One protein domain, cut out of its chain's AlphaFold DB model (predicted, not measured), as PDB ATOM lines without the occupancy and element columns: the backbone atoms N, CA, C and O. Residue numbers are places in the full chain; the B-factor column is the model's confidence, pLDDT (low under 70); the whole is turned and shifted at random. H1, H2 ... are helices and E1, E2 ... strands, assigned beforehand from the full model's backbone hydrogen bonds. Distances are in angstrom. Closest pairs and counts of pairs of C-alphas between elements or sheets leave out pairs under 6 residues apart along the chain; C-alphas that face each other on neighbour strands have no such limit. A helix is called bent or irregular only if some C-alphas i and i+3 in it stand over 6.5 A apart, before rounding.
ATOM      1  N   ALA A 188     104.824 184.640 124.642       73.25
ATOM      2  CA  ALA A 188     103.687 185.051 123.824       73.25
ATOM      3  C   ALA A 188     103.204 183.967 122.837       73.25
ATOM      4  O   ALA A 188     101.996 183.855 122.625       73.25
ATOM      5  N   SER A 189     104.098 183.159 122.248       73.81
ATOM      6  CA  SER A 189     103.685 182.064 121.359       73.81
ATOM      7  C   SER A 189     103.055 180.911 122.138       73.81
ATOM      8  O   SER A 189     102.076 180.353 121.653       73.81
ATOM      9  N   MET A 190     103.528 180.621 123.359       89.25
ATOM     10  CA  MET A 190     102.866 179.683 124.280       89.25
ATOM     11  C   MET A 190     101.448 180.133 124.610       89.25
ATOM     12  O   MET A 190     100.503 179.382 124.385       89.25
ATOM     13  N   LYS A 191     101.286 181.384 125.061       87.19
ATOM     14  CA  LYS A 191      99.971 181.979 125.333       87.19
ATOM     15  C   LYS A 191      99.039 181.861 124.123       87.19
ATOM     16  O   LYS A 191      97.901 181.416 124.247       87.19
ATOM     17  N   ASN A 192      99.513 182.278 122.947       76.50
ATOM     18  CA  ASN A 192      98.702 182.283 121.731       76.50
ATOM     19  C   ASN A 192      98.322 180.860 121.295       76.50
ATOM     20  O   ASN A 192      97.185 180.640 120.887       76.50
ATOM     21  N   ALA A 193      99.245 179.902 121.404       82.62
ATOM     22  CA  ALA A 193      98.981 178.498 121.111       82.62
ATOM     23  C   ALA A 193      97.957 177.900 122.084       82.62
ATOM     24  O   ALA A 193      97.040 177.218 121.637       82.62
ATOM     25  N   ALA A 194      98.061 178.203 123.380       91.62
ATOM     26  CA  ALA A 194      97.133 177.708 124.393       91.62
ATOM     27  C   ALA A 194      95.706 178.210 124.126       91.62
ATOM     28  O   ALA A 194      94.775 177.414 124.019       91.62
ATOM     29  N   ASN A 195      95.556 179.521 123.893       82.50
ATOM     30  CA  ASN A 195      94.278 180.124 123.504       82.50
ATOM     31  C   ASN A 195      93.733 179.527 122.197       82.50
ATOM     32  O   ASN A 195      92.536 179.276 122.082       82.50
ATOM     33  N   ALA A 196      94.594 179.273 121.208       77.25
ATOM     34  CA  ALA A 196      94.177 178.669 119.946       77.25
ATOM     35  C   ALA A 196      93.707 177.216 120.116       77.25
ATOM     36  O   ALA A 196      92.758 176.818 119.447       77.25
ATOM     37  N   LEU A 197      94.344 176.432 120.990       86.88
ATOM     38  CA  LEU A 197      93.934 175.058 121.276       86.88
ATOM     39  C   LEU A 197      92.584 175.012 121.994       86.88
ATOM     40  O   LEU A 197      91.719 174.258 121.557       86.88
ATOM     41  N   VAL A 198      92.378 175.861 123.006       91.75
ATOM     42  CA  VAL A 198      91.075 176.012 123.677       91.75
ATOM     43  C   VAL A 198      89.993 176.431 122.679       91.75
ATOM     44  O   VAL A 198      88.913 175.858 122.663       91.75
ATOM     45  N   ALA A 199      90.279 177.391 121.796       83.69
ATOM     46  CA  ALA A 199      89.278 177.901 120.859       83.69
ATOM     47  C   ALA A 199      88.950 176.940 119.702       83.69
ATOM     48  O   ALA A 199      87.823 176.934 119.214       83.69
ATOM     49  N   LYS A 200      89.932 176.180 119.202       82.50
ATOM     50  CA  LYS A 200      89.780 175.378 117.973       82.50
ATOM     51  C   LYS A 200      89.576 173.891 118.223       82.50
ATOM     52  O   LYS A 200      89.043 173.210 117.353       82.50
ATOM     53  N   ARG A 201      90.079 173.370 119.344       81.44
ATOM     54  CA  ARG A 201      90.053 171.938 119.679       81.44
ATOM     55  C   ARG A 201      89.785 171.693 121.172       81.44
ATOM     56  O   ARG A 201      90.528 170.915 121.774       81.44
ATOM     57  N   PRO A 202      88.766 172.326 121.781       86.44
ATOM     58  CA  PRO A 202      88.477 172.122 123.199       86.44
ATOM     59  C   PRO A 202      88.212 170.638 123.508       86.44
ATOM     60  O   PRO A 202      88.816 170.075 124.421       86.44
ATOM     61  N   ASP A 203      87.453 169.968 122.646       86.88
ATOM     62  CA  ASP A 203      87.038 168.565 122.775       86.88
ATOM     63  C   ASP A 203      88.194 167.557 122.631       86.88
ATOM     64  O   ASP A 203      88.034 166.366 122.855       86.88
ATOM     65  N   ALA A 204      89.401 167.983 122.240       85.75
ATOM     66  CA  ALA A 204      90.552 167.074 122.167       85.75
ATOM     67  C   ALA A 204      91.171 166.778 123.547       85.75
ATOM     68  O   ALA A 204      92.105 165.974 123.645       85.75
ATOM     69  N   TYR A 205      90.693 167.456 124.595       90.69
ATOM     70  CA  TYR A 205      91.332 167.504 125.907       90.69
ATOM     71  C   TYR A 205      90.412 167.133 127.081       90.69
ATOM     72  O   TYR A 205      90.905 167.096 128.205       90.69
ATOM     73  N   GLY A 206      89.146 166.782 126.836       89.94
ATOM     74  CA  GLY A 206      88.262 166.181 127.841       89.94
ATOM     75  C   GLY A 206      88.626 164.729 128.137       89.94
ATOM     76  O   GLY A 206      89.233 164.054 127.308       89.94
ATOM     77  N   VAL A 207      88.293 164.208 129.318       87.81
ATOM     78  CA  VAL A 207      88.667 162.854 129.778       87.81
ATOM     79  C   VAL A 207      88.100 161.757 128.869       87.81
ATOM     80  O   VAL A 207      88.836 160.837 128.490       87.81
ATOM     81  N   ASP A 208      86.841 161.883 128.455       87.88
ATOM     82  CA  ASP A 208      86.128 160.874 127.656       87.88
ATOM     83  C   ASP A 208      86.500 160.891 126.164       87.88
ATOM     84  O   ASP A 208      86.280 159.913 125.432       87.88
ATOM     85  N   ASP A 209      87.136 161.968 125.715       84.94
ATOM     86  CA  ASP A 209      87.497 162.153 124.321       84.94
ATOM     87  C   ASP A 209      88.718 161.338 123.907       84.94
ATOM     88  O   ASP A 209      89.583 160.949 124.708       84.94
ATOM     89  N   ALA A 210      88.798 161.070 122.604       84.94
ATOM     90  CA  ALA A 210      89.975 160.447 122.025       84.94
ATOM     91  C   ALA A 210      91.186 161.375 122.171       84.94
ATOM     92  O   ALA A 210      91.097 162.582 121.959       84.94
ATOM     93  N   TRP A 211      92.346 160.800 122.480       83.12
ATOM     94  CA  TRP A 211      93.594 161.555 122.479       83.12
ATOM     95  C   TRP A 211      93.917 162.039 121.066       83.12
ATOM     96  O   TRP A 211      93.917 161.240 120.129       83.12
ATOM     97  N   ILE A 212      94.254 163.321 120.921       84.69
ATOM     98  CA  ILE A 212      94.795 163.864 119.673       84.69
ATOM     99  C   ILE A 212      96.088 164.614 119.980       84.69
ATOM    100  O   ILE A 212      96.100 165.708 120.542       84.69
ATOM    101  N   ASN A 213      97.203 164.017 119.583       85.19
ATOM    102  CA  ASN A 213      98.500 164.675 119.594       85.19
ATOM    103  C   ASN A 213      98.633 165.571 118.349       85.19
ATOM    104  O   ASN A 213      98.320 165.127 117.246       85.19
ATOM    105  N   CYS A 214      99.108 166.810 118.493       82.25
ATOM    106  CA  CYS A 214      99.361 167.699 117.346       82.25
ATOM    107  C   CYS A 214     100.829 167.688 116.890       82.25
ATOM    108  O   CYS A 214     101.178 168.314 115.891       82.25
ATOM    109  N   ASP A 215     101.697 166.972 117.605       84.81
ATOM    110  CA  ASP A 215     103.125 166.968 117.347       84.81
ATOM    111  C   ASP A 215     103.559 165.835 116.403       84.81
ATOM    112  O   ASP A 215     103.577 164.670 116.808       84.81
ATOM    113  N   PRO A 216     104.021 166.137 115.177       80.62
ATOM    114  CA  PRO A 216     104.482 165.118 114.232       80.62
ATOM    115  C   PRO A 216     105.757 164.375 114.670       80.62
ATOM    116  O   PRO A 216     106.146 163.410 114.015       80.62
ATOM    117  N   ARG A 217     106.439 164.817 115.736       77.94
ATOM    118  CA  ARG A 217     107.641 164.164 116.287       77.94
ATOM    119  C   ARG A 217     107.357 163.300 117.518       77.94
ATOM    120  O   ARG A 217     108.266 162.614 117.984       77.94
ATOM    121  N   HIS A 218     106.126 163.298 118.021       84.31
ATOM    122  CA  HIS A 218     105.707 162.373 119.071       84.31
ATOM    123  C   HIS A 218     105.728 160.921 118.557       84.31
ATOM    124  O   HIS A 218     105.628 160.675 117.353       84.31
ATOM    125  N   ALA A 219     105.850 159.944 119.460       83.56
ATOM    126  CA  ALA A 219     105.833 158.525 119.080       83.56
ATOM    127  C   ALA A 219     104.474 158.068 118.510       83.56
ATOM    128  O   ALA A 219     104.410 157.156 117.689       83.56
ATOM    129  N   LEU A 220     103.393 158.721 118.941       84.06
ATOM    130  CA  LEU A 220     102.032 158.493 118.447       84.06
ATOM    131  C   LEU A 220     101.712 159.382 117.231       84.06
ATOM    132  O   LEU A 220     102.173 160.527 117.195       84.06
ATOM    133  N   PRO A 221     100.878 158.914 116.279       83.81
ATOM    134  CA  PRO A 221     100.510 159.681 115.091       83.81
ATOM    135  C   PRO A 221      99.921 161.056 115.425       83.81
ATOM    136  O   PRO A 221      99.073 161.191 116.308       83.81
ATOM    137  N   ALA A 222     100.353 162.082 114.693       85.25
ATOM    138  CA  ALA A 222      99.785 163.419 114.818       85.25
ATOM    139  C   ALA A 222      98.404 163.507 114.152       85.25
ATOM    140  O   ALA A 222      98.134 162.841 113.151       85.25
ATOM    141  N   ASN A 223      97.541 164.360 114.704       83.75
ATOM    142  CA  ASN A 223      96.208 164.695 114.197       83.75
ATOM    143  C   ASN A 223      95.292 163.484 113.954       83.75
ATOM    144  O   ASN A 223      94.356 163.563 113.164       83.75
ATOM    145  N   THR A 224      95.552 162.377 114.647       85.31
ATOM    146  CA  THR A 224      94.782 161.137 114.541       85.31
ATOM    147  C   THR A 224      94.157 160.823 115.899       85.31
ATOM    148  O   THR A 224      94.890 160.816 116.890       85.31
ATOM    149  N   PRO A 225      92.841 160.556 115.980       85.69
ATOM    150  CA  PRO A 225      92.203 160.112 117.215       85.69
ATOM    151  C   PRO A 225      92.771 158.777 117.710       85.69
ATOM    152  O   PRO A 225      92.764 157.778 116.990       85.69
ATOM    153  N   ILE A 226      93.228 158.747 118.960       83.19
ATOM    154  CA  ILE A 226      93.788 157.561 119.616       83.19
ATOM    155  C   ILE A 226      92.819 157.120 120.716       83.19
ATOM    156  O   ILE A 226      92.801 157.654 121.825       83.19
ATOM    157  N   ASN A 227      91.986 156.126 120.399       82.75
ATOM    158  CA  ASN A 227      90.922 155.656 121.294       82.75
ATOM    159  C   ASN A 227      91.430 154.861 122.508       82.75
ATOM    160  O   ASN A 227      90.725 154.775 123.508       82.75
ATOM    161  N   GLY A 228      92.644 154.303 122.447       78.06
ATOM    162  CA  GLY A 228      93.224 153.502 123.536       78.06
ATOM    163  C   GLY A 228      93.534 154.287 124.817       78.06
ATOM    164  O   GLY A 228      93.852 153.679 125.832       78.06
ATOM    165  N   LEU A 229      93.434 155.619 124.775       73.44
ATOM    166  CA  LEU A 229      93.700 156.524 125.898       73.44
ATOM    167  C   LEU A 229      92.456 157.333 126.321       73.44
ATOM    168  O   LEU A 229      92.575 158.362 126.985       73.44
ATOM    169  N   LYS A 230      91.253 156.882 125.942       85.00
ATOM    170  CA  LYS A 230      89.997 157.411 126.497       85.00
ATOM    171  C   LYS A 230      89.898 157.121 127.998       85.00
ATOM    172  O   LYS A 230      90.419 156.110 128.471       85.00
ATOM    173  N   GLY A 231      89.232 158.001 128.744       84.88
ATOM    174  CA  GLY A 231      89.101 157.887 130.200       84.88
ATOM    175  C   GLY A 231      90.381 158.248 130.962       84.88
ATOM    176  O   GLY A 231      90.557 157.836 132.107       84.88
ATOM    177  N   LYS A 232      91.310 158.966 130.319       85.56
ATOM    178  CA  LYS A 232      92.564 159.442 130.919       85.56
ATOM    179  C   LYS A 232      92.628 160.960 130.875       85.56
ATOM    180  O   LYS A 232      92.261 161.558 129.858       85.56
ATOM    181  N   TRP A 233      93.147 161.546 131.953       88.44
ATOM    182  CA  TRP A 233      93.484 162.964 132.034       88.44
ATOM    183  C   TRP A 233      94.489 163.364 130.952       88.44
ATOM    184  O   TRP A 233      95.357 162.581 130.561       88.44
ATOM    185  N   LYS A 234      94.335 164.592 130.444       89.25
ATOM    186  CA  LYS A 234      95.051 165.103 129.264       89.25
ATOM    187  C   LYS A 234      95.827 166.393 129.540       89.25
ATOM    188  O   LYS A 234      96.216 167.081 128.601       89.25
ATOM    189  N   CYS A 235      96.063 166.745 130.803       92.31
ATOM    190  CA  CYS A 235      96.730 167.996 131.180       92.31
ATOM    191  C   CYS A 235      98.163 168.093 130.620       92.31
ATOM    192  O   CYS A 235      98.543 169.109 130.036       92.31
ATOM    193  N   ASN A 236      98.939 167.009 130.699       91.38
ATOM    194  CA  ASN A 236     100.280 166.925 130.121       91.38
ATOM    195  C   ASN A 236     100.259 166.930 128.582       91.38
ATOM    196  O   ASN A 236     101.107 167.578 127.964       91.38
ATOM    197  N   LEU A 237      99.275 166.264 127.966       91.69
ATOM    198  CA  LEU A 237      99.056 166.311 126.519       91.69
ATOM    199  C   LEU A 237      98.765 167.740 126.059       91.69
ATOM    200  O   LEU A 237      99.418 168.214 125.134       91.69
ATOM    201  N   PHE A 238      97.822 168.433 126.703       94.00
ATOM    202  CA  PHE A 238      97.469 169.820 126.396       94.00
ATOM    203  C   PHE A 238      98.693 170.730 126.455       94.00
ATOM    204  O   PHE A 238      98.980 171.478 125.520       94.00
ATOM    205  N   ALA A 239      99.461 170.613 127.528       94.12
ATOM    206  CA  ALA A 239     100.674 171.374 127.745       94.12
ATOM    207  C   ALA A 239     101.757 171.123 126.687       94.12
ATOM    208  O   ALA A 239     102.297 172.066 126.105       94.12
ATOM    209  N   CYS A 240     102.050 169.859 126.382       93.38
ATOM    210  CA  CYS A 240     103.076 169.516 125.402       93.38
ATOM    211  C   CYS A 240     102.626 169.808 123.959       93.38
ATOM    212  O   CYS A 240     103.430 170.278 123.152       93.38
ATOM    213  N   ASN A 241     101.336 169.643 123.643       91.88
ATOM    214  CA  ASN A 241     100.745 170.119 122.389       91.88
ATOM    215  C   ASN A 241     100.827 171.648 122.278       91.88
ATOM    216  O   ASN A 241     101.127 172.169 121.205       91.88
ATOM    217  N   THR A 242     100.615 172.375 123.380       93.12
ATOM    218  CA  THR A 242     100.786 173.833 123.418       93.12
ATOM    219  C   THR A 242     102.228 174.210 123.096       93.12
ATOM    220  O   THR A 242     102.450 175.038 122.216       93.12
ATOM    221  N   MET A 243     103.217 173.555 123.721       92.00
ATOM    222  CA  MET A 243     104.635 173.742 123.387       92.00
ATOM    223  C   MET A 243     104.917 173.464 121.908       92.00
ATOM    224  O   MET A 243     105.567 174.269 121.242       92.00
ATOM    225  N   ALA A 244     104.400 172.353 121.380       87.75
ATOM    226  CA  ALA A 244     104.574 171.964 119.987       87.75
ATOM    227  C   ALA A 244     104.009 172.999 119.003       87.75
ATOM    228  O   ALA A 244     104.714 173.434 118.088       87.75
ATOM    229  N   ALA A 245     102.764 173.423 119.224       84.06
ATOM    230  CA  ALA A 245     102.075 174.441 118.438       84.06
ATOM    231  C   ALA A 245     102.746 175.819 118.556       84.06
ATOM    232  O   ALA A 245     102.826 176.563 117.582       84.06
ATOM    233  N   ALA A 246     103.293 176.139 119.730       81.44
ATOM    234  CA  ALA A 246     104.062 177.355 119.966       81.44
ATOM    235  C   ALA A 246     105.456 177.328 119.314       81.44
ATOM    236  O   ALA A 246     106.092 178.378 119.230       81.44
ATOM    237  N   GLY A 247     105.920 176.157 118.850       78.25
ATOM    238  CA  GLY A 247     107.207 175.919 118.184       78.25
ATOM    239  C   GLY A 247     108.360 175.516 119.115       78.25
ATOM    240  O   GLY A 247     109.506 175.393 118.666       78.25
ATOM    241  N   PHE A 248     108.078 175.293 120.398       85.38
ATOM    242  CA  PHE A 248     109.026 174.732 121.358       85.38
ATOM    243  C   PHE A 248     109.154 173.216 121.186       85.38
ATOM    244  O   PHE A 248     108.273 172.548 120.640       85.38
ATOM    245  N   GLU A 249     110.284 172.668 121.620       87.00
ATOM    246  CA  GLU A 249     110.526 171.229 121.698       87.00
ATOM    247  C   GLU A 249     109.979 170.700 123.039       87.00
ATOM    248  O   GLU A 249     110.513 171.071 124.086       87.00
ATOM    249  N   PRO A 250     108.926 169.862 123.048       91.25
ATOM    250  CA  PRO A 250     108.463 169.209 124.265       91.25
ATOM    251  C   PRO A 250     109.507 168.218 124.813       91.25
ATOM    252  O   PRO A 250     110.361 167.724 124.067       91.25
ATOM    253  N   PRO A 251     109.465 167.900 126.116       91.19
ATOM    254  CA  PRO A 251     110.184 166.754 126.666       91.19
ATOM    255  C   PRO A 251     109.510 165.430 126.266       91.19
ATOM    256  O   PRO A 251     108.291 165.372 126.124       91.19
ATOM    257  N   TYR A 252     110.292 164.354 126.137       87.00
ATOM    258  CA  TYR A 252     109.781 163.000 125.881       87.00
ATOM    259  C   TYR A 252     110.554 161.955 126.693       87.00
ATOM    260  O   TYR A 252     111.746 162.135 126.961       87.00
ATOM    261  N   TYR A 253     109.910 160.826 126.986       79.50
ATOM    262  CA  TYR A 253     110.573 159.594 127.412       79.50
ATOM    263  C   TYR A 253     111.035 158.774 126.199       79.50
ATOM    264  O   TYR A 253     110.221 158.374 125.371       79.50
ATOM    265  N   GLY A 254     112.345 158.507 126.093       60.62
ATOM    266  CA  GLY A 254     112.926 157.680 125.026       60.62
ATOM    267  C   GLY A 254     114.172 158.285 124.370       60.62
ATOM    268  O   GLY A 254     114.398 159.495 124.380       60.62
ATOM    269  N   ASN A 255     115.026 157.427 123.807       48.00
ATOM    270  CA  ASN A 255     116.312 157.830 123.239       48.00
ATOM    271  C   ASN A 255     116.095 158.470 121.847       48.00
ATOM    272  O   ASN A 255     115.614 157.785 120.945       48.00
ATOM    273  N   ARG A 256     116.527 159.734 121.656       50.91
ATOM    274  CA  ARG A 256     116.593 160.513 120.380       50.91
ATOM    275  C   ARG A 256     115.434 161.473 120.021       50.91
ATOM    276  O   ARG A 256     115.215 161.735 118.841       50.91
ATOM    277  N   GLY A 257     114.736 162.067 120.996       52.72
ATOM    278  CA  GLY A 257     113.832 163.208 120.725       52.72
ATOM    279  C   GLY A 257     112.513 162.844 120.028       52.72
ATOM    280  O   GLY A 257     111.898 163.690 119.383       52.72
ATOM    281  N   ARG A 258     112.107 161.577 120.148       59.69
ATOM    282  CA  ARG A 258     110.775 161.050 119.839       59.69
ATOM    283  C   ARG A 258     110.394 160.108 120.975       59.69
ATOM    284  O   ARG A 258     111.227 159.297 121.378       59.69
ATOM    285  N   GLY A 259     109.181 160.224 121.501       73.62
ATOM    286  CA  GLY A 259     108.749 159.440 122.656       73.62
ATOM    287  C   GLY A 259     107.373 159.852 123.156       73.62
ATOM    288  O   GLY A 259     106.699 160.650 122.502       73.62
ATOM    289  N   GLU A 260     106.971 159.298 124.296       82.25
ATOM    290  CA  GLU A 260     105.758 159.702 125.015       82.25
ATOM    291  C   GLU A 260     106.036 160.949 125.857       82.25
ATOM    292  O   GLU A 260     107.134 161.103 126.403       82.25
ATOM    293  N   TYR A 261     105.056 161.846 125.967       89.19
ATOM    294  CA  TYR A 261     105.162 162.982 126.880       89.19
ATOM    295  C   TYR A 261     105.231 162.522 128.340       89.19
ATOM    296  O   TYR A 261     104.552 161.564 128.716       89.19
ATOM    297  N   PRO A 262     106.012 163.208 129.191       89.94
ATOM    298  CA  PRO A 262     106.032 162.912 130.614       89.94
ATOM    299  C   PRO A 262     104.703 163.271 131.290       89.94
ATOM    300  O   PRO A 262     103.915 164.061 130.763       89.94
ATOM    301  N   ASN A 263     104.469 162.723 132.484       90.06
ATOM    302  CA  ASN A 263     103.370 163.179 133.337       90.06
ATOM    303  C   ASN A 263     103.592 164.643 133.744       90.06
ATOM    304  O   ASN A 263     104.729 165.129 133.728       90.06
ATOM    305  N   ALA A 264     102.520 165.346 134.121       89.50
ATOM    306  CA  ALA A 264     102.593 166.768 134.449       89.50
ATOM    307  C   ALA A 264     103.634 167.030 135.550       89.50
ATOM    308  O   ALA A 264     104.584 167.779 135.320       89.50
ATOM    309  N   ASN A 265     103.557 166.302 136.668       89.31
ATOM    310  CA  ASN A 265     104.488 166.389 137.797       89.31
ATOM    311  C   ASN A 265     105.928 165.932 137.489       89.31
ATOM    312  O   ASN A 265     106.782 165.933 138.369       89.31
ATOM    313  N   GLN A 266     106.247 165.540 136.256       92.56
ATOM    314  CA  GLN A 266     107.600 165.155 135.844       92.56
ATOM    315  C   GLN A 266     108.249 166.183 134.914       92.56
ATOM    316  O   GLN A 266     109.457 166.112 134.698       92.56
ATOM    317  N   LEU A 267     107.494 167.156 134.392       94.00
ATOM    318  CA  LEU A 267     108.002 168.167 133.457       94.00
ATOM    319  C   LEU A 267     109.181 168.968 134.029       94.00
ATOM    320  O   LEU A 267     110.122 169.285 133.296       94.00
ATOM    321  N   TYR A 268     109.191 169.218 135.345       94.88
ATOM    322  CA  TYR A 268     110.272 169.947 136.018       94.88
ATOM    323  C   TYR A 268     111.638 169.268 135.852       94.88
ATOM    324  O   TYR A 268     112.659 169.950 135.863       94.88
ATOM    325  N   LYS A 269     111.685 167.948 135.616       95.06
ATOM    326  CA  LYS A 269     112.926 167.177 135.415       95.06
ATOM    327  C   LYS A 269     113.685 167.552 134.141       95.06
ATOM    328  O   LYS A 269     114.770 167.027 133.917       95.06
ATOM    329  N   TRP A 270     113.129 168.416 133.290       94.62
ATOM    330  CA  TRP A 270     113.803 168.993 132.121       94.62
ATOM    331  C   TRP A 270     114.089 170.492 132.279       94.62
ATOM    332  O   TRP A 270     114.388 171.165 131.288       94.62
ATOM    333  N   SER A 271     114.003 171.036 133.495       94.06
ATOM    334  CA  SER A 271     114.435 172.406 133.763       94.06
ATOM    335  C   SER A 271     115.954 172.525 133.829       94.06
ATOM    336  O   SER A 271     116.656 171.569 134.152       94.06
ATOM    337  N   ASP A 272     116.469 173.713 133.541       84.44
ATOM    338  CA  ASP A 272     117.871 174.093 133.730       84.44
ATOM    339  C   ASP A 272     118.437 173.709 135.110       84.44
ATOM    340  O   ASP A 272     119.590 173.285 135.195       84.44
ATOM    341  N   LYS A 273     117.618 173.778 136.164       91.62
ATOM    342  CA  LYS A 273     117.979 173.351 137.520       91.62
ATOM    343  C   LYS A 273     118.043 171.830 137.687       91.62
ATOM    344  O   LYS A 273     119.010 171.316 138.245       91.62
ATOM    345  N   HIS A 274     117.010 171.102 137.257       93.88
ATOM    346  CA  HIS A 274     116.823 169.690 137.637       93.88
ATOM    347  C   HIS A 274     117.297 168.693 136.581       93.88
ATOM    348  O   HIS A 274     117.556 167.532 136.898       93.88
ATOM    349  N   ALA A 275     117.462 169.127 135.330       91.00
ATOM    350  CA  ALA A 275     117.752 168.238 134.212       91.00
ATOM    351  C   ALA A 275     119.003 167.388 134.418       91.00
ATOM    352  O   ALA A 275     118.969 166.182 134.176       91.00
ATOM    353  N   ALA A 276     120.097 167.972 134.906       86.88
ATOM    354  CA  ALA A 276     121.331 167.221 135.122       86.88
ATOM    355  C   ALA A 276     121.152 166.068 136.126       86.88
ATOM    356  O   ALA A 276     121.604 164.955 135.859       86.88
ATOM    357  N   GLY A 277     120.427 166.304 137.226       91.56
ATOM    358  CA  GLY A 277     120.169 165.301 138.265       91.56
ATOM    359  C   GLY A 277     119.283 164.138 137.810       91.56
ATOM    360  O   GLY A 277     119.335 163.061 138.395       91.56
ATOM    361  N   HIS A 278     118.519 164.324 136.733       90.81
ATOM    362  CA  HIS A 278     117.638 163.304 136.160       90.81
ATOM    363  C   HIS A 278     118.170 162.692 134.854       90.81
ATOM    364  O   HIS A 278     117.411 162.074 134.113       90.81
ATOM    365  N   GLY A 279     119.465 162.854 134.552       88.50
ATOM    366  CA  GLY A 279     120.074 162.307 133.331       88.50
ATOM    367  C   GLY A 279     119.709 163.070 132.048       88.50
ATOM    368  O   GLY A 279     119.984 162.599 130.949       88.50
ATOM    369  N   ASN A 280     119.139 164.269 132.178       86.56
ATOM    370  CA  ASN A 280     118.660 165.118 131.087       86.56
ATOM    371  C   ASN A 280     119.582 166.320 130.803       86.56
ATOM    372  O   ASN A 280     119.147 167.271 130.160       86.56
ATOM    373  N   ALA A 281     120.842 166.324 131.259       77.31
ATOM    374  CA  ALA A 281     121.738 167.493 131.200       77.31
ATOM    375  C   ALA A 281     121.837 168.161 129.806       77.31
ATOM    376  O   ALA A 281     121.855 169.383 129.702       77.31
ATOM    377  N   GLY A 282     121.858 167.372 128.724       80.19
ATOM    378  CA  GLY A 282     121.886 167.873 127.337       80.19
ATOM    379  C   GLY A 282     120.509 168.190 126.735       80.19
ATOM    380  O   GLY A 282     120.407 168.599 125.579       80.19
ATOM    381  N   HIS A 283     119.443 167.983 127.504       84.50
ATOM    382  CA  HIS A 283     118.058 167.990 127.051       84.50
ATOM    383  C   HIS A 283     117.184 169.000 127.796       84.50
ATOM    384  O   HIS A 283     115.966 168.858 127.778       84.50
ATOM    385  N   VAL A 284     117.763 170.042 128.398       86.12
ATOM    386  CA  VAL A 284     116.995 171.135 129.017       86.12
ATOM    387  C   VAL A 284     115.923 171.654 128.045       86.12
ATOM    388  O   VAL A 284     116.206 171.919 126.868       86.12
ATOM    389  N   ARG A 285     114.679 171.731 128.528       91.12
ATOM    390  CA  ARG A 285     113.496 172.239 127.807       91.12
ATOM    391  C   ARG A 285     112.895 173.475 128.455       91.12
ATOM    392  O   ARG A 285     112.199 174.219 127.762       91.12
ATOM    393  N   PHE A 286     113.175 173.687 129.739       93.88
ATOM    394  CA  PHE A 286     112.593 174.764 130.526       93.88
ATOM    395  C   PHE A 286     113.659 175.582 131.256       93.88
ATOM    396  O   PHE A 286     114.661 175.044 131.716       93.88
ATOM    397  N   GLU A 287     113.412 176.880 131.382       92.94
ATOM    398  CA  GLU A 287     113.955 177.727 132.446       92.94
ATOM    399  C   GLU A 287     113.028 177.586 133.665       92.94
ATOM    400  O   GLU A 287     111.809 177.756 133.536       92.94
ATOM    401  N   LEU A 288     113.575 177.241 134.835       93.94
ATOM    402  CA  LEU A 288     112.804 177.210 136.080       93.94
ATOM    403  C   LEU A 288     112.645 178.633 136.625       93.94
ATOM    404  O   LEU A 288     113.620 179.272 137.013       93.94
ATOM    405  N   ARG A 289     111.405 179.116 136.694       92.75
ATOM    406  CA  ARG A 289     111.094 180.482 137.141       92.75
ATOM    407  C   ARG A 289     110.910 180.572 138.648       92.75
ATOM    408  O   ARG A 289     111.388 181.513 139.272       92.75
ATOM    409  N   ALA A 290     110.229 179.586 139.214       93.38
ATOM    410  CA  ALA A 290     109.997 179.447 140.642       93.38
ATOM    411  C   ALA A 290     109.603 178.003 140.960       93.38
ATOM    412  O   ALA A 290     109.107 177.280 140.093       93.38
ATOM    413  N   GLU A 291     109.798 177.595 142.209       97.56
ATOM    414  CA  GLU A 291     109.277 176.333 142.723       97.56
ATOM    415  C   GLU A 291     108.982 176.418 144.218       97.56
ATOM    416  O   GLU A 291     109.639 177.162 144.948       97.56
ATOM    417  N   ILE A 292     108.017 175.620 144.665       95.88
ATOM    418  CA  ILE A 292     107.749 175.325 146.069       95.88
ATOM    419  C   ILE A 292     107.712 173.806 146.194       95.88
ATOM    420  O   ILE A 292     106.978 173.128 145.475       95.88
ATOM    421  N   MET A 293     108.506 173.270 147.116       93.19
ATOM    422  CA  MET A 293     108.620 171.833 147.346       93.19
ATOM    423  C   MET A 293     108.096 171.475 148.736       93.19
ATOM    424  O   MET A 293     108.525 172.093 149.707       93.19
ATOM    425  N   ASN A 294     107.267 170.431 148.848       91.56
ATOM    426  CA  ASN A 294     106.652 169.982 150.101       91.56
ATOM    427  C   ASN A 294     105.839 171.107 150.763       91.56
ATOM    428  O   ASN A 294     105.957 171.372 151.962       91.56
ATOM    429  N   ALA A 295     105.063 171.828 149.951       91.25
ATOM    430  CA  ALA A 295     104.184 172.894 150.401       91.25
ATOM    431  C   ALA A 295     103.170 172.376 151.429       91.25
ATOM    432  O   ALA A 295     102.835 173.096 152.370       91.25
ATOM    433  N   ASP A 296     102.761 171.111 151.301       87.19
ATOM    434  CA  ASP A 296     101.919 170.353 152.228       87.19
ATOM    435  C   ASP A 296     102.443 170.360 153.680       87.19
ATOM    436  O   ASP A 296     101.644 170.315 154.617       87.19
ATOM    437  N   ARG A 297     103.762 170.512 153.876       92.06
ATOM    438  CA  ARG A 297     104.421 170.574 155.195       92.06
ATOM    439  C   ARG A 297     104.524 171.979 155.786       92.06
ATOM    440  O   ARG A 297     104.891 172.115 156.951       92.06
ATOM    441  N   LEU A 298     104.241 173.015 155.000       93.44
ATOM    442  CA  LEU A 298     104.245 174.404 155.462       93.44
ATOM    443  C   LEU A 298     102.978 174.712 156.266       93.44
ATOM    444  O   LEU A 298     101.908 174.161 155.981       93.44
ATOM    445  N   SER A 299     103.074 175.654 157.212       96.12
ATOM    446  CA  SER A 299     101.879 176.237 157.828       96.12
ATOM    447  C   SER A 299     101.028 176.967 156.780       96.12
ATOM    448  O   SER A 299     101.533 177.398 155.741       96.12
ATOM    449  N   ALA A 300      99.733 177.150 157.055       94.81
ATOM    450  CA  ALA A 300      98.823 177.815 156.118       94.81
ATOM    451  C   ALA A 300      99.314 179.223 155.723       94.81
ATOM    452  O   ALA A 300      99.308 179.567 154.545       94.81
ATOM    453  N   THR A 301      99.803 180.005 156.689       96.44
ATOM    454  CA  THR A 301     100.302 181.368 156.452       96.44
ATOM    455  C   THR A 301     101.590 181.386 155.628       96.44
ATOM    456  O   THR A 301     101.716 182.186 154.703       96.44
ATOM    457  N   GLU A 302     102.549 180.502 155.925       96.19
ATOM    458  CA  GLU A 302     103.791 180.407 155.145       96.19
ATOM    459  C   GLU A 302     103.514 179.943 153.718       96.19
ATOM    460  O   GLU A 302     104.076 180.497 152.772       96.19
ATOM    461  N   ARG A 303     102.620 178.960 153.558       96.19
ATOM    462  CA  ARG A 303     102.192 178.469 152.249       96.19
ATOM    463  C   ARG A 303     101.566 179.590 151.431       96.19
ATOM    464  O   ARG A 303     101.969 179.794 150.293       96.19
ATOM    465  N   GLU A 304     100.651 180.357 152.017       96.62
ATOM    466  CA  GLU A 304      99.976 181.460 151.327       96.62
ATOM    467  C   GLU A 304     100.975 182.517 150.843       96.62
ATOM    468  O   GLU A 304     100.920 182.952 149.690       96.62
ATOM    469  N   LEU A 305     101.926 182.896 151.702       95.81
ATOM    470  CA  LEU A 305     102.962 183.863 151.358       95.81
ATOM    471  C   LEU A 305     103.851 183.355 150.215       95.81
ATOM    472  O   LEU A 305     104.128 184.102 149.274       95.81
ATOM    473  N   GLN A 306     104.274 182.091 150.274       96.31
ATOM    474  CA  GLN A 306     105.113 181.493 149.237       96.31
ATOM    475  C   GLN A 306     104.366 181.330 147.913       96.31
ATOM    476  O   GLN A 306     104.919 181.677 146.873       96.31
ATOM    477  N   VAL A 307     103.109 180.878 147.927       96.50
ATOM    478  CA  VAL A 307     102.287 180.743 146.713       96.50
ATOM    479  C   VAL A 307     102.059 182.106 146.060       96.50
ATOM    480  O   VAL A 307     102.236 182.240 144.850       96.50
ATOM    481  N   LYS A 308     101.748 183.151 146.840       94.62
ATOM    482  CA  LYS A 308     101.636 184.527 146.322       94.62
ATOM    483  C   LYS A 308     102.948 185.017 145.710       94.62
ATOM    484  O   LYS A 308     102.934 185.602 144.627       94.62
ATOM    485  N   ALA A 309     104.079 184.760 146.369       90.75
ATOM    486  CA  ALA A 309     105.396 185.116 145.847       90.75
ATOM    487  C   ALA A 309     105.729 184.351 144.552       90.75
ATOM    488  O   ALA A 309     106.230 184.951 143.604       90.75
ATOM    489  N   LEU A 310     105.393 183.060 144.477       95.75
ATOM    490  CA  LEU A 310     105.552 182.241 143.277       95.75
ATOM    491  C   LEU A 310     104.695 182.780 142.127       95.75
ATOM    492  O   LEU A 310     105.227 183.028 141.045       95.75
ATOM    493  N   LEU A 311     103.405 183.049 142.356       93.50
ATOM    494  CA  LEU A 311     102.506 183.620 141.345       93.50
ATOM    495  C   LEU A 311     102.951 185.012 140.877       93.50
ATOM    496  O   LEU A 311     102.734 185.382 139.723       93.50
ATOM    497  N   ALA A 312     103.636 185.784 141.721       88.94
ATOM    498  CA  ALA A 312     104.211 187.060 141.306       88.94
ATOM    499  C   ALA A 312     105.284 186.907 140.208       88.94
ATOM    500  O   ALA A 312     105.456 187.840 139.421       88.94
ATOM    501  N   THR A 313     105.945 185.744 140.113       88.31
ATOM    502  CA  THR A 313     106.956 185.436 139.080       88.31
ATOM    503  C   THR A 313     106.370 184.991 137.737       88.31
ATOM    504  O   THR A 313     107.089 184.997 136.736       88.31
ATOM    505  N   VAL A 314     105.087 184.607 137.718       93.19
ATOM    506  CA  VAL A 314     104.400 184.054 136.544       93.19
ATOM    507  C   VAL A 314     104.108 185.156 135.526       93.19
ATOM    508  O   VAL A 314     103.534 186.201 135.854       93.19
ATOM    509  N   GLU A 315     104.448 184.893 134.265       89.19
ATOM    510  CA  GLU A 315     104.068 185.701 133.106       89.19
ATOM    511  C   GLU A 315     103.192 184.875 132.139       89.19
ATOM    512  O   GLU A 315     103.358 183.657 132.040       89.19
ATOM    513  N   PRO A 316     102.282 185.503 131.367       91.69
ATOM    514  CA  PRO A 316     101.549 184.802 130.319       91.69
ATOM    515  C   PRO A 316     102.478 184.065 129.342       91.69
ATOM    516  O   PRO A 316     103.351 184.671 128.714       91.69
ATOM    517  N   GLY A 317     102.256 182.760 129.194       90.00
ATOM    518  CA  GLY A 317     103.098 181.822 128.459       90.00
ATOM    519  C   GLY A 317     103.886 180.853 129.337       90.00
ATOM    520  O   GLY A 317     104.357 179.839 128.819       90.00
ATOM    521  N   ASP A 318     104.016 181.137 130.633       96.38
ATOM    522  CA  ASP A 318     104.585 180.198 131.595       96.38
ATOM    523  C   ASP A 318     103.614 179.054 131.887       96.38
ATOM    524  O   ASP A 318     102.389 179.197 131.828       96.38
ATOM    525  N   MET A 319     104.185 177.904 132.222       97.00
ATOM    526  CA  MET A 319     103.455 176.722 132.650       97.00
ATOM    527  C   MET A 319     103.498 176.635 134.169       97.00
ATOM    528  O   MET A 319     104.580 176.674 134.754       97.00
ATOM    529  N   VAL A 320     102.333 176.487 134.796       97.31
ATOM    530  CA  VAL A 320     102.217 176.199 136.227       97.31
ATOM    531  C   VAL A 320     101.891 174.719 136.376       97.31
ATOM    532  O   VAL A 320     100.877 174.227 135.873       97.31
ATOM    533  N   ILE A 321     102.808 174.002 137.015       96.00
ATOM    534  CA  ILE A 321     102.740 172.562 137.244       96.00
ATOM    535  C   ILE A 321     102.541 172.333 138.724       96.00
ATOM    536  O   ILE A 321     103.212 172.974 139.531       96.00
ATOM    537  N   VAL A 322     101.685 171.384 139.067       94.12
ATOM    538  CA  VAL A 322     101.488 170.971 140.451       94.12
ATOM    539  C   VAL A 322     101.600 169.466 140.592       94.12
ATOM    540  O   VAL A 322     101.328 168.719 139.646       94.12
ATOM    541  N   ASP A 323     101.967 169.044 141.790       90.94
ATOM    542  CA  ASP A 323     101.727 167.693 142.278       90.94
ATOM    543  C   ASP A 323     100.732 167.766 143.435       90.94
ATOM    544  O   ASP A 323     100.868 168.621 144.315       90.94
ATOM    545  N   HIS A 324      99.731 166.891 143.418       84.81
ATOM    546  CA  HIS A 324      98.670 166.879 144.421       84.81
ATOM    547  C   HIS A 324      99.126 166.132 145.673       84.81
ATOM    548  O   HIS A 324      99.748 165.079 145.567       84.81
ATOM    549  N   ALA A 325      98.742 166.608 146.857       75.44
ATOM    550  CA  ALA A 325      99.049 165.910 148.101       75.44
ATOM    551  C   ALA A 325      98.285 164.570 148.234       75.44
ATOM    552  O   ALA A 325      97.102 164.458 147.897       75.44
ATOM    553  N   GLY A 326      98.930 163.555 148.818       68.00
ATOM    554  CA  GLY A 326      98.277 162.301 149.227       68.00
ATOM    555  C   GLY A 326      97.996 161.310 148.078       68.00
ATOM    556  O   GLY A 326      98.788 161.202 147.150       68.00
ATOM    557  N   PRO A 327      96.905 160.512 148.106       53.81
ATOM    558  CA  PRO A 327      96.654 159.473 147.093       53.81
ATOM    559  C   PRO A 327      96.413 160.018 145.669       53.81
ATOM    560  O   PRO A 327      96.441 159.239 144.719       53.81
ATOM    561  N   GLY A 328      96.231 161.336 145.509       53.34
ATOM    562  CA  GLY A 328      96.138 162.023 144.213       53.34
ATOM    563  C   GLY A 328      97.443 162.045 143.404       53.34
ATOM    564  O   GLY A 328      97.414 162.329 142.210       53.34
ATOM    565  N   VAL A 329      98.577 161.658 144.006       53.25
ATOM    566  CA  VAL A 329      99.876 161.481 143.321       53.25
ATOM    567  C   VAL A 329      99.786 160.469 142.161       53.25
ATOM    568  O   VAL A 329     100.558 160.540 141.201       53.25
ATOM    569  N   ALA A 330      98.821 159.539 142.204       51.22
ATOM    570  CA  ALA A 330      98.619 158.525 141.167       51.22
ATOM    571  C   ALA A 330      98.192 159.099 139.798       51.22
ATOM    572  O   ALA A 330      98.456 158.461 138.777       51.22
ATOM    573  N   ASP A 331      97.604 160.301 139.757       60.88
ATOM    574  CA  ASP A 331      97.093 160.915 138.521       60.88
ATOM    575  C   ASP A 331      98.162 161.715 137.751       60.88
ATOM    576  O   ASP A 331      97.919 162.178 136.637       60.88
ATOM    577  N   GLY A 332      99.384 161.818 138.294       72.12
ATOM    578  CA  GLY A 332     100.526 162.430 137.607       72.12
ATOM    579  C   GLY A 332     100.560 163.960 137.652       72.12
ATOM    580  O   GLY A 332     101.273 164.562 136.843       72.12
ATOM    581  N   GLY A 333      99.831 164.569 138.592       87.06
ATOM    582  CA  GLY A 333      99.749 166.014 138.814       87.06
ATOM    583  C   GLY A 333      98.885 166.753 137.792       87.06
ATOM    584  O   GLY A 333      98.203 166.151 136.962       87.06
ATOM    585  N   HIS A 334      98.952 168.084 137.813       92.56
ATOM    586  CA  HIS A 334      98.200 168.929 136.883       92.56
ATOM    587  C   HIS A 334      99.069 170.015 136.255       92.56
ATOM    588  O   HIS A 334     100.002 170.532 136.869       92.56
ATOM    589  N   CYS A 335      98.770 170.366 135.009       93.50
ATOM    590  CA  CYS A 335      99.518 171.350 134.238       93.50
ATOM    591  C   CYS A 335      98.569 172.331 133.561       93.50
ATOM    592  O   CYS A 335      97.606 171.928 132.908       93.50
ATOM    593  N   ARG A 336      98.919 173.613 133.642       96.19
ATOM    594  CA  ARG A 336      98.170 174.709 133.031       96.19
ATOM    595  C   ARG A 336      99.101 175.781 132.470       96.19
ATOM    596  O   ARG A 336     100.251 175.887 132.895       96.19
ATOM    597  N   VAL A 337      98.627 176.552 131.493       97.62
ATOM    598  CA  VAL A 337      99.406 177.608 130.820       97.62
ATOM    599  C   VAL A 337      98.799 178.964 131.146       97.62
ATOM    600  O   VAL A 337      97.628 179.194 130.853       97.62
ATOM    601  N   ALA A 338      99.581 179.871 131.731       97.44
ATOM    602  CA  ALA A 338      99.119 181.221 132.040       97.44
ATOM    603  C   ALA A 338      98.817 181.977 130.742       97.44
ATOM    604  O   ALA A 338      99.680 182.063 129.865       97.44
ATOM    605  N   VAL A 339      97.625 182.560 130.604       91.69
ATOM    606  CA  VAL A 339      97.252 183.338 129.411       91.69
ATOM    607  C   VAL A 339      96.931 184.799 129.697       91.69
ATOM    608  O   VAL A 339      97.176 185.644 128.831       91.69
ATOM    609  N   ALA A 340      96.483 185.123 130.908       88.75
ATOM    610  CA  ALA A 340      96.297 186.496 131.363       88.75
ATOM    611  C   ALA A 340      96.594 186.622 132.861       88.75
ATOM    612  O   ALA A 340      96.449 185.660 133.608       88.75
ATOM    613  N   LYS A 341      97.022 187.815 133.279       89.69
ATOM    614  CA  LYS A 341      97.232 188.189 134.681       89.69
ATOM    615  C   LYS A 341      96.289 189.332 135.018       89.69
ATOM    616  O   LYS A 341      96.248 190.316 134.275       89.69
ATOM    617  N   HIS A 342      95.596 189.221 136.141       87.44
ATOM    618  CA  HIS A 342      94.622 190.202 136.601       87.44
ATOM    619  C   HIS A 342      95.199 191.091 137.705       87.44
ATOM    620  O   HIS A 342      96.207 190.772 138.340       87.44
ATOM    621  N   GLY A 343      94.575 192.252 137.918       80.50
ATOM    622  CA  GLY A 343      95.046 193.253 138.886       80.50
ATOM    623  C   GLY A 343      94.926 192.825 140.353       80.50
ATOM    624  O   GLY A 343      95.621 193.373 141.203       80.50
ATOM    625  N   ASP A 344      94.085 191.835 140.645       86.62
ATOM    626  CA  ASP A 344      93.888 191.244 141.974       86.62
ATOM    627  C   ASP A 344      94.877 190.102 142.289       86.62
ATOM    628  O   ASP A 344      94.847 189.528 143.378       86.62
ATOM    629  N   GLY A 345      95.774 189.783 141.350       84.62
ATOM    630  CA  GLY A 345      96.754 188.706 141.479       84.62
ATOM    631  C   GLY A 345      96.254 187.330 141.033       84.62
ATOM    632  O   GLY A 345      97.030 186.377 141.115       84.62
ATOM    633  N   SER A 346      95.012 187.216 140.552       94.19
ATOM    634  CA  SER A 346      94.531 186.021 139.854       94.19
ATOM    635  C   SER A 346      95.055 185.958 138.412       94.19
ATOM    636  O   SER A 346      95.592 186.930 137.865       94.19
ATOM    637  N   PHE A 347      94.930 184.788 137.796       96.25
ATOM    638  CA  PHE A 347      95.373 184.509 136.437       96.25
ATOM    639  C   PHE A 347      94.320 183.702 135.692       96.25
ATOM    640  O   PHE A 347      93.727 182.788 136.256       96.25
ATOM    641  N   ASP A 348      94.161 183.985 134.401       97.12
ATOM    642  CA  ASP A 348      93.495 183.044 133.508       97.12
ATOM    643  C   ASP A 348      94.508 182.005 133.052       97.12
ATOM    644  O   ASP A 348      95.569 182.342 132.505       97.12
ATOM    645  N   PHE A 349      94.154 180.743 133.237       98.31
ATOM    646  CA  PHE A 349      94.924 179.600 132.801       98.31
ATOM    647  C   PHE A 349      94.162 178.807 131.750       98.31
ATOM    648  O   PHE A 349      93.032 178.375 131.968       98.31
ATOM    649  N   ALA A 350      94.818 178.578 130.616       97.56
ATOM    650  CA  ALA A 350      94.364 177.618 129.626       97.56
ATOM    651  C   ALA A 350      94.812 176.216 130.042       97.56
ATOM    652  O   ALA A 350      95.999 175.992 130.318       97.56
ATOM    653  N   GLN A 351      93.873 175.277 130.089       96.69
ATOM    654  CA  GLN A 351      94.123 173.935 130.603       96.69
ATOM    655  C   GLN A 351      93.103 172.919 130.101       96.69
ATOM    656  O   GLN A 351      92.005 173.278 129.684       96.69
ATOM    657  N   ALA A 352      93.471 171.639 130.164       93.50
ATOM    658  CA  ALA A 352      92.515 170.547 130.044       93.50
ATOM    659  C   ALA A 352      91.662 170.463 131.317       93.50
ATOM    660  O   ALA A 352      92.209 170.537 132.418       93.50
ATOM    661  N   SER A 353      90.360 170.250 131.165       91.50
ATOM    662  CA  SER A 353      89.438 169.932 132.252       91.50
ATOM    663  C   SER A 353      88.721 168.606 131.978       91.50
ATOM    664  O   SER A 353      89.054 167.883 131.035       91.50
ATOM    665  N   TYR A 354      87.783 168.226 132.850       89.88
ATOM    666  CA  TYR A 354      87.106 166.933 132.739       89.88
ATOM    667  C   TYR A 354      86.364 166.781 131.404       89.88
ATOM    668  O   TYR A 354      86.438 165.725 130.781       89.88
ATOM    669  N   SER A 355      85.673 167.829 130.951       89.75
ATOM    670  CA  SER A 355      84.856 167.797 129.734       89.75
ATOM    671  C   SER A 355      85.595 168.270 128.485       89.75
ATOM    672  O   SER A 355      85.335 167.740 127.415       89.75
ATOM    673  N   GLN A 356      86.484 169.260 128.589       91.88
ATOM    674  CA  GLN A 356      87.152 169.882 127.440       91.88
ATOM    675  C   GLN A 356      88.356 170.724 127.888       91.88
ATOM    676  O   GLN A 356      88.579 170.911 129.077       91.88
ATOM    677  N   ALA A 357      89.141 171.274 126.960       94.31
ATOM    678  CA  ALA A 357      90.047 172.369 127.306       94.31
ATOM    679  C   ALA A 357      89.286 173.690 127.443       94.31
ATOM    680  O   ALA A 357      88.455 174.029 126.602       94.31
ATOM    681  N   GLU A 358      89.622 174.466 128.468       96.56
ATOM    682  CA  GLU A 358      88.974 175.741 128.761       96.56
ATOM    683  C   GLU A 358      89.931 176.741 129.420       96.56
ATOM    684  O   GLU A 358      91.068 176.413 129.780       96.56
ATOM    685  N   LEU A 359      89.469 177.987 129.533       96.44
ATOM    686  CA  LEU A 359      90.109 179.002 130.360       96.44
ATOM    687  C   LEU A 359      89.468 178.967 131.745       96.44
ATOM    688  O   LEU A 359      88.249 179.089 131.850       96.44
ATOM    689  N   GLN A 360      90.281 178.843 132.788       97.12
ATOM    690  CA  GLN A 360      89.824 178.969 134.171       97.12
ATOM    691  C   GLN A 360      90.603 180.077 134.865       97.12
ATOM    692  O   GLN A 360      91.825 180.167 134.723       97.12
ATOM    693  N   THR A 361      89.891 180.927 135.600       97.38
ATOM    694  CA  THR A 361      90.509 181.944 136.446       97.38
ATOM    695  C   THR A 361      90.853 181.312 137.789       97.38
ATOM    696  O   THR A 361      89.959 180.885 138.514       97.38
ATOM    697  N   GLU A 362      92.138 181.270 138.121       96.69
ATOM    698  CA  GLU A 362      92.644 180.758 139.394       96.69
ATOM    699  C   GLU A 362      93.449 181.838 140.119       96.69
ATOM    700  O   GLU A 362      94.026 182.756 139.531       96.69
ATOM    701  N   SER A 363      93.515 181.710 141.432       96.06
ATOM    702  CA  SER A 363      94.231 182.583 142.344       96.06
ATOM    703  C   SER A 363      95.206 181.775 143.203       96.06
ATOM    704  O   SER A 363      95.347 180.561 143.074       96.06
ATOM    705  N   HIS A 364      95.874 182.449 144.140       94.81
ATOM    706  CA  HIS A 364      96.690 181.763 145.139       94.81
ATOM    707  C   HIS A 364      95.898 180.725 145.946       94.81
ATOM    708  O   HIS A 364      96.489 179.733 146.353       94.81
ATOM    709  N   VAL A 365      94.591 180.930 146.161       96.06
ATOM    710  CA  VAL A 365      93.736 180.028 146.950       96.06
ATOM    711  C   VAL A 365      93.662 178.643 146.307       96.06
ATOM    712  O   VAL A 365      93.776 177.639 147.007       96.06
ATOM    713  N   ASP A 366      93.559 178.593 144.982       95.44
ATOM    714  CA  ASP A 366      93.395 177.361 144.206       95.44
ATOM    715  C   ASP A 366      94.655 176.479 144.227       95.44
ATOM    716  O   ASP A 366      94.579 175.269 144.043       95.44
ATOM    717  N   LEU A 367      95.815 177.067 144.537       94.00
ATOM    718  CA  LEU A 367      97.095 176.362 144.656       94.00
ATOM    719  C   LEU A 367      97.456 175.980 146.100       94.00
ATOM    720  O   LEU A 367      98.483 175.344 146.336       94.00
ATOM    721  N   MET A 368      96.640 176.350 147.091       93.88
ATOM    722  CA  MET A 368      96.950 176.094 148.505       93.88
ATOM    723  C   MET A 368      96.907 174.608 148.880       93.88
ATOM    724  O   MET A 368      97.472 174.230 149.908       93.88
ATOM    725  N   GLY A 369      96.227 173.772 148.093       90.38
ATOM    726  CA  GLY A 369      96.100 172.329 148.330       90.38
ATOM    727  C   GLY A 369      97.248 171.482 147.773       90.38
ATOM    728  O   GLY A 369      97.289 170.281 148.031       90.38
ATOM    729  N   GLU A 370      98.162 172.090 147.023       92.12
ATOM    730  CA  GLU A 370      99.182 171.373 146.261       92.12
ATOM    731  C   GLU A 370     100.398 171.012 147.124       92.12
ATOM    732  O   GLU A 370     100.768 171.750 148.038       92.12
ATOM    733  N   GLU A 371     101.031 169.873 146.840       92.38
ATOM    734  CA  GLU A 371     102.247 169.405 147.525       92.38
ATOM    735  C   GLU A 371     103.503 170.033 146.918       92.38
ATOM    736  O   GLU A 371     104.406 170.496 147.624       92.38
ATOM    737  N   HIS A 372     103.557 170.083 145.593       94.25
ATOM    738  CA  HIS A 372     104.646 170.697 144.852       94.25
ATOM    739  C   HIS A 372     104.084 171.647 143.809       94.25
ATOM    740  O   HIS A 372     103.064 171.353 143.192       94.25
ATOM    741  N   ILE A 373     104.755 172.777 143.596       96.81
ATOM    742  CA  ILE A 373     104.370 173.760 142.583       96.81
ATOM    743  C   ILE A 373     105.628 174.186 141.836       96.81
ATOM    744  O   ILE A 373     106.605 174.598 142.457       96.81
ATOM    745  N   TRP A 374     105.599 174.142 140.508       98.00
ATOM    746  CA  TRP A 374     106.679 174.623 139.649       98.00
ATOM    747  C   TRP A 374     106.148 175.610 138.617       98.00
ATOM    748  O   TRP A 374     105.102 175.388 138.011       98.00
ATOM    749  N   VAL A 375     106.918 176.665 138.364       97.75
ATOM    750  CA  VAL A 375     106.696 177.591 137.252       97.75
ATOM    751  C   VAL A 375     107.792 177.364 136.223       97.75
ATOM    752  O   VAL A 375     108.970 177.620 136.482       97.75
ATOM    753  N   LEU A 376     107.408 176.861 135.053       96.94
ATOM    754  CA  LEU A 376     108.321 176.473 133.984       96.94
ATOM    755  C   LEU A 376     108.109 177.348 132.755       96.94
ATOM    756  O   LEU A 376     106.997 177.460 132.239       96.94
ATOM    757  N   ARG A 377     109.198 177.913 132.236       94.56
ATOM    758  CA  ARG A 377     109.197 178.659 130.977       94.56
ATOM    759  C   ARG A 377     109.851 177.836 129.874       94.56
ATOM    760  O   ARG A 377     111.039 177.540 129.989       94.56
ATOM    761  N   PRO A 378     109.139 177.479 128.793       90.88
ATOM    762  CA  PRO A 378     109.751 176.808 127.649       90.88
ATOM    763  C   PRO A 378     110.935 177.604 127.087       90.88
ATOM    764  O   PRO A 378     110.827 178.805 126.844       90.88
ATOM    765  N   SER A 379     112.071 176.935 126.882       82.50
ATOM    766  CA  SER A 379     113.336 177.580 126.492       82.50
ATOM    767  C   SER A 379     113.991 176.970 125.249       82.50
ATOM    768  O   SER A 379     114.820 177.614 124.603       82.50
TER     769      SER A 379
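AT A GLANCE: This is residues 188 to 379 of the 390 residues of the protein "PG_binding_1 domain-containing protein" of Deltaproteobacteria bacterium RBG_16_71_12 (UniProt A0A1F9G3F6). One strongly twisted six-stranded sheet forms the core, with H1, H2 and H3 over one face and H4 alone over the other, making three layers, helices on both faces of a sheet. The short H5 sits in the turn between E2 and E3, and long loops run beside the helices of the H1 to H3 side. The printed part has 192 residues, with five named helices and six named strands in the order H1 H2 H3 E1 H4 E2 H5 E3 E4 E5 E6; the sheet runs E1 E6 E2 E3 E4 E5, all antiparallel. The class is mixed, helices and strands, with under half of the residues in named elements. The whole is compact, with a radius of gyration of the C-alphas of 15.7 A and spans of 47 by 35 by 34 A.

IN THESE COORDINATES: The strands are E1, residues 286 to 293; E6, residues 370 to 378, 22.1 A long and ending at C-alpha 378 (109.751, 176.808, 127.649); E2, residues 319 to 324; E3, residues 334 to 341, 19.4 A; E4, residues 347 to 352; and E5, residues 357 to 362. E1 bends by 73 degrees at residue 289 and E3 by 52 degrees at residue 338. The helices are H1, residues 188 to 200, 17.9 A, from C-alpha 188 (103.687, 185.051, 123.824); H2, residues 235 to 246, 16.3 A; H3, residues 264 to 270, irregular, with C-alphas 265 and 268 7.0 A apart; H4, residues 300 to 312, 18.3 A; and H5, residues 326 to 331.

HOW THE PARTS SIT: E1 and E6 pair with N 289 and O 375 at 2.9 A, E6 and E2 with N 321 and O 374 at 2.9 A, and E2 and E3 with N 320 and O 336 at 2.9 A. E3, E4 and E5 form a meander, each strand the antiparallel neighbour of the one before, with N 350 and O 337 at 2.9 A and N 349 and O 360 at 2.8 A. E1, H4 and E2 form a split strand-helix-strand unit, two strands running the same way with E6 between them, its crossover right-handed. H1 is on the sheet at a height of 8.4 A and runs across the strands; the closest C-alphas of H1 and E3 are those of Lys 191 and Val 339, 5.1 A. H2, on the same face at 7.2 A, runs along the strands and touches H1 at a steep tilt of 63 degrees, opposite ways, with the C-alphas of Ser 189 and Ala 246 closest at 4.9 A. H3, on that face too at 7.5 A, is close to H2 but not clearly touching, with the C-alphas of Asn 236 and Ala 264 closest at 4.9 A. H4 is on the opposite face; its closest C-alpha to E1 is that of Leu 310, 5.9 A from that of Ala 290. H5 is on the sheet, with the C-alphas of Asp 323 and Val 329 closest at 6.6 A. Every O i to N i+4 pair is within hydrogen-bond range in H1, H2 and H4; H3 has 0 of 3 and H5 0 of 2, against 3 of 4 and 3 of 3 O i to N i+3 pairs.

THE WHOLE: The two C-alphas farthest apart are those of Thr 224 and Thr 301, 46.9 A. The printed part has no cut; the links H1 to H2, H2 to H3 and H3 to E1 are long. Mean pLDDT of the printed part is 87.6, with residues 254 to 258 and 326 to 331 under 70.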